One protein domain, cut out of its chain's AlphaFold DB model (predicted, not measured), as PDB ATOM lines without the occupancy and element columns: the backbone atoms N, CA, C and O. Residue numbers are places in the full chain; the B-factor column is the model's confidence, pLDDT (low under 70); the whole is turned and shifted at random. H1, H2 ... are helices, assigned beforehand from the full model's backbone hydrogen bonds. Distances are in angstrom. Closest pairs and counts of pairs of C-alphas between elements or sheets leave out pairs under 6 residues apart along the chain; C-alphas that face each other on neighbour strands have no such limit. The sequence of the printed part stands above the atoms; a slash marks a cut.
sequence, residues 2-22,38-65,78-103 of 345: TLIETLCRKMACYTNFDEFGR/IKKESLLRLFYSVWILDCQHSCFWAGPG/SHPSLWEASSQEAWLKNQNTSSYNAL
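What this domain is: This is residues 2 to 22, 38 to 65 and 78 to 103 of the 345 residues of the protein "Fungal_trans domain-containing protein" of Fusarium oxysporum f. sp. conglutinans race 2 54008 (UniProt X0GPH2). A long helix, H2, makes most of the length of this loose, elongated model; a shorter helix, H1, runs beside part of it in the opposite direction. Near the first residues of H2 sits a small separate group, the short H3 and the ten-residue H4, with H4 turned across the long direction of H2. The printed part has 75 residues with four named helices, in the order H1, H2, H3, H4, and no named strand; its class is all helix, with 51 residues in the helices. The radius of gyration of the C-alphas is 15.4 A, and the C-alphas span 45 by 27 by 19 A.

How they stand to each other: Begin with H1, residues 2 to 14, and look from it to H2, residues 38 to 61. They touch, and their closest C-alphas, those of Met 11 and Leu 43, are 6.5 A apart. H2 touches H1 with residues 40 to 47 alone. The two lines stand at a shallow tilt of 29 degrees and run opposite ways. Next find H3, residues 80 to 83, which is close to H2 but not clearly touching it: the closest C-alphas, those of Ile 38 and Trp 83, are 7.6 A apart. H3 touches H4, residues 88 to 97, where the closest C-alphas, those of Leu 82 and Trp 91, are 5.6 A apart. H1 is apart from both H3 and H4, and H2 is apart from H4. Along the backbones of H1, H2 and H4 you will find every O i to N i+4 pair within hydrogen-bond range; H3 is too short for such a pair, and its one O i to N i+3 pair is within range.

Where its parts are: Find C-alpha 2 at (57.849, -7.125, -9.236); from there H1 runs 18.5 A to C-alpha 14. After the first cut, find C-alpha 38 at (43.019, -2.878, 12.946), from which H2 runs 34.2 A to C-alpha 61 at (42.512, -3.659, -21.205). H3 measures 4.9 A from Pro 80 to Trp 83. H4 runs 14.3 A from Gln 88 to Thr 97, whose C-alpha is at (29.025, -12.597, 19.096).

The domain as a whole: The two C-alphas farthest apart, those of Ala 62 and Glu 89, are 46.8 A apart. Residues 23 to 37 are not printed, and C-alphas 22 and 38 are 19.9 A apart across that cut; residues 66 to 77 are not printed either, and C-alphas 65 and 78 are 24.9 A apart. The link from H3 to H4, printed whole, is tight, with 4 residues. The mean pLDDT of the printed part is 77.2; look for values under 70 at residues 2 to 22, which include H1, and at residues 98 to 101.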
ATOM      1  N   THR A   2      57.012  -6.710 -10.388       52.94
ATOM      2  CA  THR A   2      57.849  -7.125  -9.236       52.94
ATOM      3  C   THR A   2      57.555  -6.398  -7.917       52.94
ATOM      4  O   THR A   2      57.541  -7.031  -6.864       52.94
ATOM      5  N   LEU A   3      57.269  -5.091  -7.954       51.00
ATOM      6  CA  LEU A   3      56.937  -4.311  -6.754       51.00
ATOM      7  C   LEU A   3      55.600  -4.730  -6.118       51.00
ATOM      8  O   LEU A   3      55.542  -4.889  -4.905       51.00
ATOM      9  N   ILE A   4      54.550  -4.951  -6.918       58.75
ATOM     10  CA  ILE A   4      53.224  -5.356  -6.414       58.75
ATOM     11  C   ILE A   4      53.297  -6.763  -5.827       58.75
ATOM     12  O   ILE A   4      52.830  -6.973  -4.714       58.75
ATOM     13  N   GLU A   5      53.951  -7.699  -6.513       58.25
ATOM     14  CA  GLU A   5      54.166  -9.048  -5.979       58.25
ATOM     15  C   GLU A   5      54.982  -9.032  -4.683       58.25
ATOM     16  O   GLU A   5      54.650  -9.737  -3.736       58.25
ATOM     17  N   THR A   6      56.033  -8.212  -4.614       60.09
ATOM     18  CA  THR A   6      56.869  -8.085  -3.411       60.09
ATOM     19  C   THR A   6      56.082  -7.477  -2.254       60.09
ATOM     20  O   THR A   6      56.225  -7.919  -1.116       60.09
ATOM     21  N   LEU A   7      55.225  -6.488  -2.523       60.84
ATOM     22  CA  LEU A   7      54.324  -5.915  -1.526       60.84
ATOM     23  C   LEU A   7      53.278  -6.939  -1.068       60.84
ATOM     24  O   LEU A   7      53.047  -7.047   0.129       60.84
ATOM     25  N   CYS A   8      52.711  -7.736  -1.979       61.94
ATOM     26  CA  CYS A   8      51.761  -8.802  -1.646       61.94
ATOM     27  C   CYS A   8      52.400  -9.891  -0.777       61.94
ATOM     28  O   CYS A   8      51.844 -10.245   0.260       61.94
ATOM     29  N   ARG A   9      53.607 -10.356  -1.133       62.47
ATOM     30  CA  ARG A   9      54.367 -11.324  -0.325       62.47
ATOM     31  C   ARG A   9      54.727 -10.756   1.049       62.47
ATOM     32  O   ARG A   9      54.547 -11.435   2.052       62.47
ATOM     33  N   LYS A  10      55.161  -9.490   1.120       60.19
ATOM     34  CA  LYS A  10      55.410  -8.812   2.402       60.19
ATOM     35  C   LYS A  10      54.140  -8.707   3.248       60.19
ATOM     36  O   LYS A  10      54.208  -8.965   4.444       60.19
ATOM     37  N   MET A  11      53.000  -8.350   2.654       60.56
ATOM     38  CA  MET A  11      51.719  -8.258   3.366       60.56
ATOM     39  C   MET A  11      51.301  -9.605   3.967       60.56
ATOM     40  O   MET A  11      50.887  -9.621   5.123       60.56
ATOM     41  N   ALA A  12      51.499 -10.718   3.249       59.03
ATOM     42  CA  ALA A  12      51.229 -12.058   3.776       59.03
ATOM     43  C   ALA A  12      52.003 -12.335   5.078       59.03
ATOM     44  O   ALA A  12      51.392 -12.658   6.098       59.03
ATOM     45  N   CYS A  13      53.312 -12.050   5.089       56.72
ATOM     46  CA  CYS A  13      54.156 -12.223   6.274       56.72
ATOM     47  C   CYS A  13      53.703 -11.381   7.485       56.72
ATOM     48  O   CYS A  13      53.861 -11.815   8.623       56.72
ATOM     49  N   TYR A  14      53.136 -10.184   7.273       54.75
ATOM     50  CA  TYR A  14      52.672  -9.308   8.366       54.75
ATOM     51  C   TYR A  14      51.329  -9.725   8.975       54.75
ATOM     52  O   TYR A  14      51.012  -9.324  10.096       54.75
ATOM     53  N   THR A  15      50.524 -10.514   8.263       55.38
ATOM     54  CA  THR A  15      49.193 -10.931   8.730       55.38
ATOM     55  C   THR A  15      49.204 -12.154   9.657       55.38
ATOM     56  O   THR A  15      48.135 -12.641  10.007       55.38
ATOM     57  N   ASN A  16      50.377 -12.614  10.118       58.31
ATOM     58  CA  ASN A  16      50.584 -13.915  10.777       58.31
ATOM     59  C   ASN A  16      50.216 -15.098   9.870       58.31
ATOM     60  O   ASN A  16      49.735 -16.117  10.354       58.31
ATOM     61  N   PHE A  17      50.442 -14.971   8.565       53.38
ATOM     62  CA  PHE A  17      50.296 -16.070   7.623       53.38
ATOM     63  C   PHE A  17      51.649 -16.371   6.984       53.38
ATOM     64  O   PHE A  17      52.428 -15.456   6.706       53.38
ATOM     65  N   ASP A  18      51.958 -17.653   6.806       55.81
ATOM     66  CA  ASP A  18      53.145 -18.051   6.059       55.81
ATOM     67  C   ASP A  18      52.982 -17.708   4.565       55.81
ATOM     68  O   ASP A  18      51.933 -17.247   4.104       55.81
ATOM     69  N   GLU A  19      54.035 -17.928   3.783       46.69
ATOM     70  CA  GLU A  19      54.028 -17.711   2.329       46.69
ATOM     71  C   GLU A  19      52.982 -18.558   1.573       46.69
ATOM     72  O   GLU A  19      52.695 -18.284   0.408       46.69
ATOM     73  N   PHE A  20      52.376 -19.545   2.243       46.31
ATOM     74  CA  PHE A  20      51.324 -20.424   1.737       46.31
ATOM     75  C   PHE A  20      49.939 -20.103   2.327       46.31
ATOM     76  O   PHE A  20      48.993 -20.860   2.101       46.31
ATOM     77  N   GLY A  21      49.807 -18.998   3.073       47.78
ATOM     78  CA  GLY A  21      48.574 -18.557   3.723       47.78
ATOM     79  C   GLY A  21      48.070 -19.478   4.832       47.78
ATOM     80  O   GLY A  21      46.870 -19.532   5.099       47.78
ATOM     81  N   ARG A  22      48.967 -20.195   5.511       52.34
ATOM     82  CA  ARG A  22      48.645 -20.908   6.753       52.34
ATOM     83  C   ARG A  22      48.865 -19.984   7.946       52.34
ATOM     84  O   ARG A  22      49.845 -19.241   7.934       52.34
ATOM     85  N   ILE A  38      43.320  -3.871  13.993       88.06
ATOM     86  CA  ILE A  38      43.019  -2.878  12.946       88.06
ATOM     87  C   ILE A  38      44.146  -2.841  11.919       88.06
ATOM     88  O   ILE A  38      43.881  -2.841  10.717       88.06
ATOM     89  N   LYS A  39      45.409  -2.829  12.362       86.25
ATOM     90  CA  LYS A  39      46.560  -2.800  11.453       86.25
ATOM     91  C   LYS A  39      46.604  -4.040  10.554       86.25
ATOM     92  O   LYS A  39      46.818  -3.896   9.350       86.25
ATOM     93  N   LYS A  40      46.385  -5.239  11.107       83.44
ATOM     94  CA  LYS A  40      46.378  -6.489  10.324       83.44
ATOM     95  C   LYS A  40      45.200  -6.543   9.348       83.44
ATOM     96  O   LYS A  40      45.410  -6.814   8.169       83.44
ATOM     97  N   GLU A  41      43.995  -6.212   9.802       87.81
ATOM     98  CA  GLU A  41      42.793  -6.169   8.960       87.81
ATOM     99  C   GLU A  41      42.914  -5.094   7.859       87.81
ATOM    100  O   GLU A  41      42.521  -5.328   6.718       87.81
ATOM    101  N   SER A  42      43.539  -3.946   8.148       89.44
ATOM    102  CA  SER A  42      43.808  -2.896   7.151       89.44
ATOM    103  C   SER A  42      44.728  -3.385   6.032       89.44
ATOM    104  O   SER A  42      44.451  -3.147   4.858       89.44
ATOM    105  N   LEU A  43      45.814  -4.086   6.380       85.00
ATOM    106  CA  LEU A  43      46.737  -4.669   5.399       85.00
ATOM    107  C   LEU A  43      46.048  -5.744   4.553       85.00
ATOM    108  O   LEU A  43      46.238  -5.786   3.337       85.00
ATOM    109  N   LEU A  44      45.203  -6.567   5.177       85.94
ATOM    110  CA  LEU A  44      44.412  -7.582   4.488       85.94
ATOM    111  C   LEU A  44      43.449  -6.952   3.469       85.94
ATOM    112  O   LEU A  44      43.430  -7.327   2.295       85.94
ATOM    113  N   ARG A  45      42.683  -5.938   3.884       90.44
ATOM    114  CA  ARG A  45      41.766  -5.200   3.000       90.44
ATOM    115  C   ARG A  45      42.499  -4.449   1.896       90.44
ATOM    116  O   ARG A  45      41.988  -4.380   0.777       90.44
ATOM    117  N   LEU A  46      43.689  -3.918   2.175       88.75
ATOM    118  CA  LEU A  46      44.541  -3.295   1.164       88.75
ATOM    119  C   LEU A  46      44.945  -4.309   0.091       88.75
ATOM    120  O   LEU A  46      44.780  -4.020  -1.092       88.75
ATOM    121  N   PHE A  47      45.398  -5.503   0.482       87.44
ATOM    122  CA  PHE A  47      45.714  -6.574  -0.464       87.44
ATOM    123  C   PHE A  47      44.521  -6.890  -1.380       87.44
ATOM    124  O   PHE A  47      44.655  -6.855  -2.605       87.44
ATOM    125  N   TYR A  48      43.333  -7.113  -0.811       89.69
ATOM    126  CA  TYR A  48      42.135  -7.394  -1.608       89.69
ATOM    127  C   TYR A  48      41.704  -6.216  -2.486       89.69
ATOM    128  O   TYR A  48      41.212  -6.424  -3.593       89.69
ATOM    129  N   SER A  49      41.937  -4.979  -2.045       90.06
ATOM    130  CA  SER A  49      41.700  -3.782  -2.860       90.06
ATOM    131  C   SER A  49      42.632  -3.731  -4.074       90.06
ATOM    132  O   SER A  49      42.188  -3.412  -5.175       90.06
ATOM    133  N   VAL A  50      43.905  -4.104  -3.912       88.12
ATOM    134  CA  VAL A  50      44.841  -4.235  -5.041       88.12
ATOM    135  C   VAL A  50      44.400  -5.361  -5.982       88.12
ATOM    136  O   VAL A  50      44.457  -5.191  -7.197       88.12
ATOM    137  N   TRP A  51      43.897  -6.476  -5.449       89.69
ATOM    138  CA  TRP A  51      43.365  -7.575  -6.261       89.69
ATOM    139  C   TRP A  51      42.120  -7.181  -7.073       89.69
ATOM    140  O   TRP A  51      42.017  -7.522  -8.252       89.69
ATOM    141  N   ILE A  52      41.206  -6.399  -6.487       91.81
ATOM    142  CA  ILE A  52      40.071  -5.797  -7.202       91.81
ATOM    143  C   ILE A  52      40.572  -4.952  -8.387       91.81
ATOM    144  O   ILE A  52      40.087  -5.122  -9.509       91.81
ATOM    145  N   LEU A  53      41.567  -4.085  -8.159       90.75
ATOM    146  CA  LEU A  53      42.146  -3.224  -9.198       90.75
ATOM    147  C   LEU A  53      42.831  -4.025 -10.313       90.75
ATOM    148  O   LEU A  53      42.707  -3.665 -11.484       90.75
ATOM    149  N   ASP A  54      43.528  -5.109  -9.972       89.94
ATOM    150  CA  ASP A  54      44.163  -5.999 -10.947       89.94
ATOM    151  C   ASP A  54      43.121  -6.678 -11.854       89.94
ATOM    152  O   ASP A  54      43.250  -6.663 -13.081       89.94
ATOM    153  N   CYS A  55      42.018  -7.161 -11.271       90.88
ATOM    154  CA  CYS A  55      40.898  -7.727 -12.028       90.88
ATOM    155  C   CYS A  55      40.290  -6.708 -12.993       90.88
ATOM    156  O   CYS A  55      40.051  -6.995 -14.169       90.88
ATOM    157  N   GLN A  56      40.038  -5.501 -12.487       91.56
ATOM    158  CA  GLN A  56      39.468  -4.404 -13.257       91.56
ATOM    159  C   GLN A  56      40.397  -4.016 -14.406       91.56
ATOM    160  O   GLN A  56      39.941  -3.883 -15.538       91.56
ATOM    161  N   HIS A  57      41.704  -3.911 -14.155       90.25
ATOM    162  CA  HIS A  57      42.693  -3.637 -15.191       90.25
ATOM    163  C   HIS A  57      42.696  -4.722 -16.276       90.25
ATOM    164  O   HIS A  57      42.624  -4.399 -17.464       90.25
ATOM    165  N   SER A  58      42.701  -5.997 -15.877       90.38
ATOM    166  CA  SER A  58      42.601  -7.130 -16.801       90.38
ATOM    167  C   SER A  58      41.348  -7.036 -17.681       90.38
ATOM    168  O   SER A  58      41.450  -7.130 -18.908       90.38
ATOM    169  N   CYS A  59      40.184  -6.746 -17.084       92.69
ATOM    170  CA  CYS A  59      38.921  -6.582 -17.808       92.69
ATOM    171  C   CYS A  59      38.949  -5.393 -18.775       92.69
ATOM    172  O   CYS A  59      38.559  -5.527 -19.933       92.69
ATOM    173  N   PHE A  60      39.416  -4.228 -18.320       92.88
ATOM    174  CA  PHE A  60      39.366  -3.000 -19.109       92.88
ATOM    175  C   PHE A  60      40.332  -3.004 -20.284       92.88
ATOM    176  O   PHE A  60      40.038  -2.378 -21.294       92.88
ATOM    177  N   TRP A  61      41.464  -3.695 -20.181       89.69
ATOM    178  CA  TRP A  61      42.512  -3.659 -21.205       89.69
ATOM    179  C   TRP A  61      42.679  -4.977 -21.961       89.69
ATOM    180  O   TRP A  61      43.551  -5.075 -22.825       89.69
ATOM    181  N   ALA A  62      41.846  -5.983 -21.666       87.38
ATOM    182  CA  ALA A  62      41.976  -7.340 -22.196       87.38
ATOM    183  C   ALA A  62      43.404  -7.897 -22.026       87.38
ATOM    184  O   ALA A  62      43.976  -8.491 -22.950       87.38
ATOM    185  N   GLY A  63      43.995  -7.619 -20.862       83.62
ATOM    186  CA  GLY A  63      45.327  -8.064 -20.458       83.62
ATOM    187  C   GLY A  63      45.253  -9.165 -19.397       83.62
ATOM    188  O   GLY A  63      44.202  -9.341 -18.777       83.62
ATOM    189  N   PRO A  64      46.346  -9.910 -19.164       81.00
ATOM    190  CA  PRO A  64      46.396 -10.883 -18.080       81.00
ATOM    191  C   PRO A  64      46.353 -10.176 -16.717       81.00
ATOM    192  O   PRO A  64      46.933  -9.101 -16.559       81.00
ATOM    193  N   GLY A  65      45.683 -10.786 -15.738       79.69
ATOM    194  CA  GLY A  65      45.810 -10.381 -14.336       79.69
ATOM    195  C   GLY A  65      47.193 -10.740 -13.786       79.69
ATOM    196  O   GLY A  65      47.773 -11.758 -14.168       79.69
ATOM    197  N   SER A  78      37.306  -9.670   7.626       86.44
ATOM    198  CA  SER A  78      36.367  -9.783   8.735       86.44
ATOM    199  C   SER A  78      35.008  -9.162   8.385       86.44
ATOM    200  O   SER A  78      34.904  -8.258   7.547       86.44
ATOM    201  N   HIS A  79      33.946  -9.613   9.055       85.12
ATOM    202  CA  HIS A  79      32.607  -9.045   8.875       85.12
ATOM    203  C   HIS A  79      32.606  -7.521   9.152       85.12
ATOM    204  O   HIS A  79      33.297  -7.084  10.081       85.12
ATOM    205  N   PRO A  80      31.827  -6.697   8.415       86.00
ATOM    206  CA  PRO A  80      31.817  -5.243   8.601       86.00
ATOM    207  C   PRO A  80      31.555  -4.782  10.035       86.00
ATOM    208  O   PRO A  80      32.151  -3.805  10.460       86.00
ATOM    209  N   SER A  81      30.761  -5.513  10.822       87.12
ATOM    210  CA  SER A  81      30.526  -5.182  12.240       87.12
ATOM    211  C   SER A  81      31.806  -5.124  13.084       87.12
ATOM    212  O   SER A  81      31.866  -4.359  14.043       87.12
ATOM    213  N   LEU A  82      32.832  -5.915  12.753       89.25
ATOM    214  CA  LEU A  82      34.136  -5.844  13.416       89.25
ATOM    215  C   LEU A  82      34.957  -4.664  12.894       89.25
ATOM    216  O   LEU A  82      35.591  -3.965  13.677       89.25
ATOM    217  N   TRP A  83      34.940  -4.438  11.579       90.06
ATOM    218  CA  TRP A  83      35.709  -3.375  10.923       90.06
ATOM    219  C   TRP A  83      35.197  -1.968  11.250       90.06
ATOM    220  O   TRP A  83      35.983  -1.050  11.447       90.06
ATOM    221  N   GLU A  84      33.881  -1.813  11.334       89.75
ATOM    222  CA  GLU A  84      33.188  -0.550  11.594       89.75
ATOM    223  C   GLU A  84      32.977  -0.292  13.093       89.75
ATOM    224  O   GLU A  84      32.315   0.676  13.470       89.75
ATOM    225  N   ALA A  85      33.519  -1.146  13.969       91.81
ATOM    226  CA  ALA A  85      33.462  -0.925  15.406       91.81
ATOM    227  C   ALA A  85      34.116   0.421  15.760       91.81
ATOM    228  O   ALA A  85      35.256   0.690  15.394       91.81
ATOM    229  N   SER A  86      33.396   1.274  16.489       92.19
ATOM    230  CA  SER A  86      33.858   2.624  16.833       92.19
ATOM    231  C   SER A  86      34.794   2.671  18.043       92.19
ATOM    232  O   SER A  86      35.389   3.710  18.315       92.19
ATOM    233  N   SER A  87      34.888   1.579  18.804       91.56
ATOM    234  CA  SER A  87      35.726   1.469  19.998       91.56
ATOM    235  C   SER A  87      36.159   0.022  20.245       91.56
ATOM    236  O   SER A  87      35.570  -0.920  19.700       91.56
ATOM    237  N   GLN A  88      37.158  -0.159  21.111       90.88
ATOM    238  CA  GLN A  88      37.642  -1.478  21.518       90.88
ATOM    239  C   GLN A  88      36.543  -2.300  22.201       90.88
ATOM    240  O   GLN A  88      36.432  -3.499  21.963       90.88
ATOM    241  N   GLU A  89      35.687  -1.666  23.003       90.25
ATOM    242  CA  GLU A  89      34.574  -2.324  23.693       90.25
ATOM    243  C   GLU A  89      33.527  -2.836  22.696       90.25
ATOM    244  O   GLU A  89      33.052  -3.967  22.814       90.25
ATOM    245  N   ALA A  90      33.188  -2.026  21.685       90.94
ATOM    246  CA  ALA A  90      32.274  -2.429  20.618       90.94
ATOM    247  C   ALA A  90      32.855  -3.585  19.789       90.94
ATOM    248  O   ALA A  90      32.144  -4.538  19.466       90.94
ATOM    249  N   TRP A  91      34.156  -3.529  19.494       90.81
ATOM    250  CA  TRP A  91      34.870  -4.581  18.777       90.81
ATOM    251  C   TRP A  91      34.884  -5.904  19.559       90.81
ATOM    252  O   TRP A  91      34.464  -6.924  19.014       90.81
ATOM    253  N   LEU A  92      35.241  -5.883  20.851       88.19
ATOM    254  CA  LEU A  92      35.217  -7.062  21.732       88.19
ATOM    255  C   LEU A  92      33.814  -7.680  21.822       88.19
ATOM    256  O   LEU A  92      33.647  -8.896  21.723       88.19
ATOM    257  N   LYS A  93      32.775  -6.844  21.955       88.38
ATOM    258  CA  LYS A  93      31.376  -7.299  21.963       88.38
ATOM    259  C   LYS A  93      31.004  -8.021  20.661       88.38
ATOM    260  O   LYS A  93      30.389  -9.089  20.696       88.38
ATOM    261  N   ASN A  94      31.388  -7.456  19.517       86.88
ATOM    262  CA  ASN A  94      31.107  -8.028  18.199       86.88
ATOM    263  C   ASN A  94      31.922  -9.301  17.932       86.88
ATOM    264  O   ASN A  94      31.421 -10.213  17.271       86.88
ATOM    265  N   GLN A  95      33.137  -9.390  18.480       83.44
ATOM    266  CA  GLN A  95      33.995 -10.568  18.393       83.44
ATOM    267  C   GLN A  95      33.379 -11.746  19.149       83.44
ATOM    268  O   GLN A  95      33.230 -12.817  18.576       83.44
ATOM    269  N   ASN A  96      32.911 -11.523  20.380       75.69
ATOM    270  CA  ASN A  96      32.260 -12.558  21.191       75.69
ATOM    271  C   ASN A  96      30.942 -13.067  20.586       75.69
ATOM    272  O   ASN A  96      30.524 -14.189  20.854       75.69
ATOM    273  N   THR A  97      30.281 -12.240  19.775       70.75
ATOM    274  CA  THR A  97      29.025 -12.597  19.096       70.75
ATOM    275  C   THR A  97      29.274 -13.304  17.756       70.75
ATOM    276  O   THR A  97      28.400 -14.003  17.247       70.75
ATOM    277  N   SER A  98      30.462 -13.138  17.167       66.06
ATOM    278  CA  SER A  98      30.798 -13.709  15.865       66.06
ATOM    279  C   SER A  98      31.526 -15.040  16.027       66.06
ATOM    280  O   SER A  98      32.637 -15.086  16.539       66.06
ATOM    281  N   SER A  99      30.971 -16.121  15.470       58.75
ATOM    282  CA  SER A  99      31.694 -17.391  15.274       58.75
ATOM    283  C   SER A  99      32.698 -17.288  14.110       58.75
ATOM    284  O   SER A  99      32.711 -18.128  13.206       58.75
ATOM    285  N   TYR A 100      33.486 -16.210  14.066       58.56
ATOM    286  CA  TYR A 100      34.371 -15.917  12.946       58.56
ATOM    287  C   TYR A 100      35.554 -16.886  12.927       58.56
ATOM    288  O   TYR A 100      36.508 -16.742  13.687       58.56
ATOM    289  N   ASN A 101      35.505 -17.853  12.013       63.56
ATOM    290  CA  ASN A 101      36.669 -18.646  11.649       63.56
ATOM    291  C   ASN A 101      37.367 -17.955  10.478       63.56
ATOM    292  O   ASN A 101      36.772 -17.795   9.411       63.56
ATOM    293  N   ALA A 102      38.627 -17.561  10.674       71.81
ATOM    294  CA  ALA A 102      39.470 -16.970   9.639       71.81
ATOM    295  C   ALA A 102      39.809 -18.022   8.567       71.81
ATOM    296  O   ALA A 102      40.867 -18.650   8.589       71.81
ATOM    297  N   LEU A 103      38.875 -18.259   7.647       81.81
ATOM    298  CA  LEU A 103      39.069 -19.155   6.514       81.81
ATOM    299  C   LEU A 103      39.795 -18.411   5.390       81.81
ATOM    300  O   LEU A 103      39.425 -17.269   5.098       81.81
TER     301      LEU A 103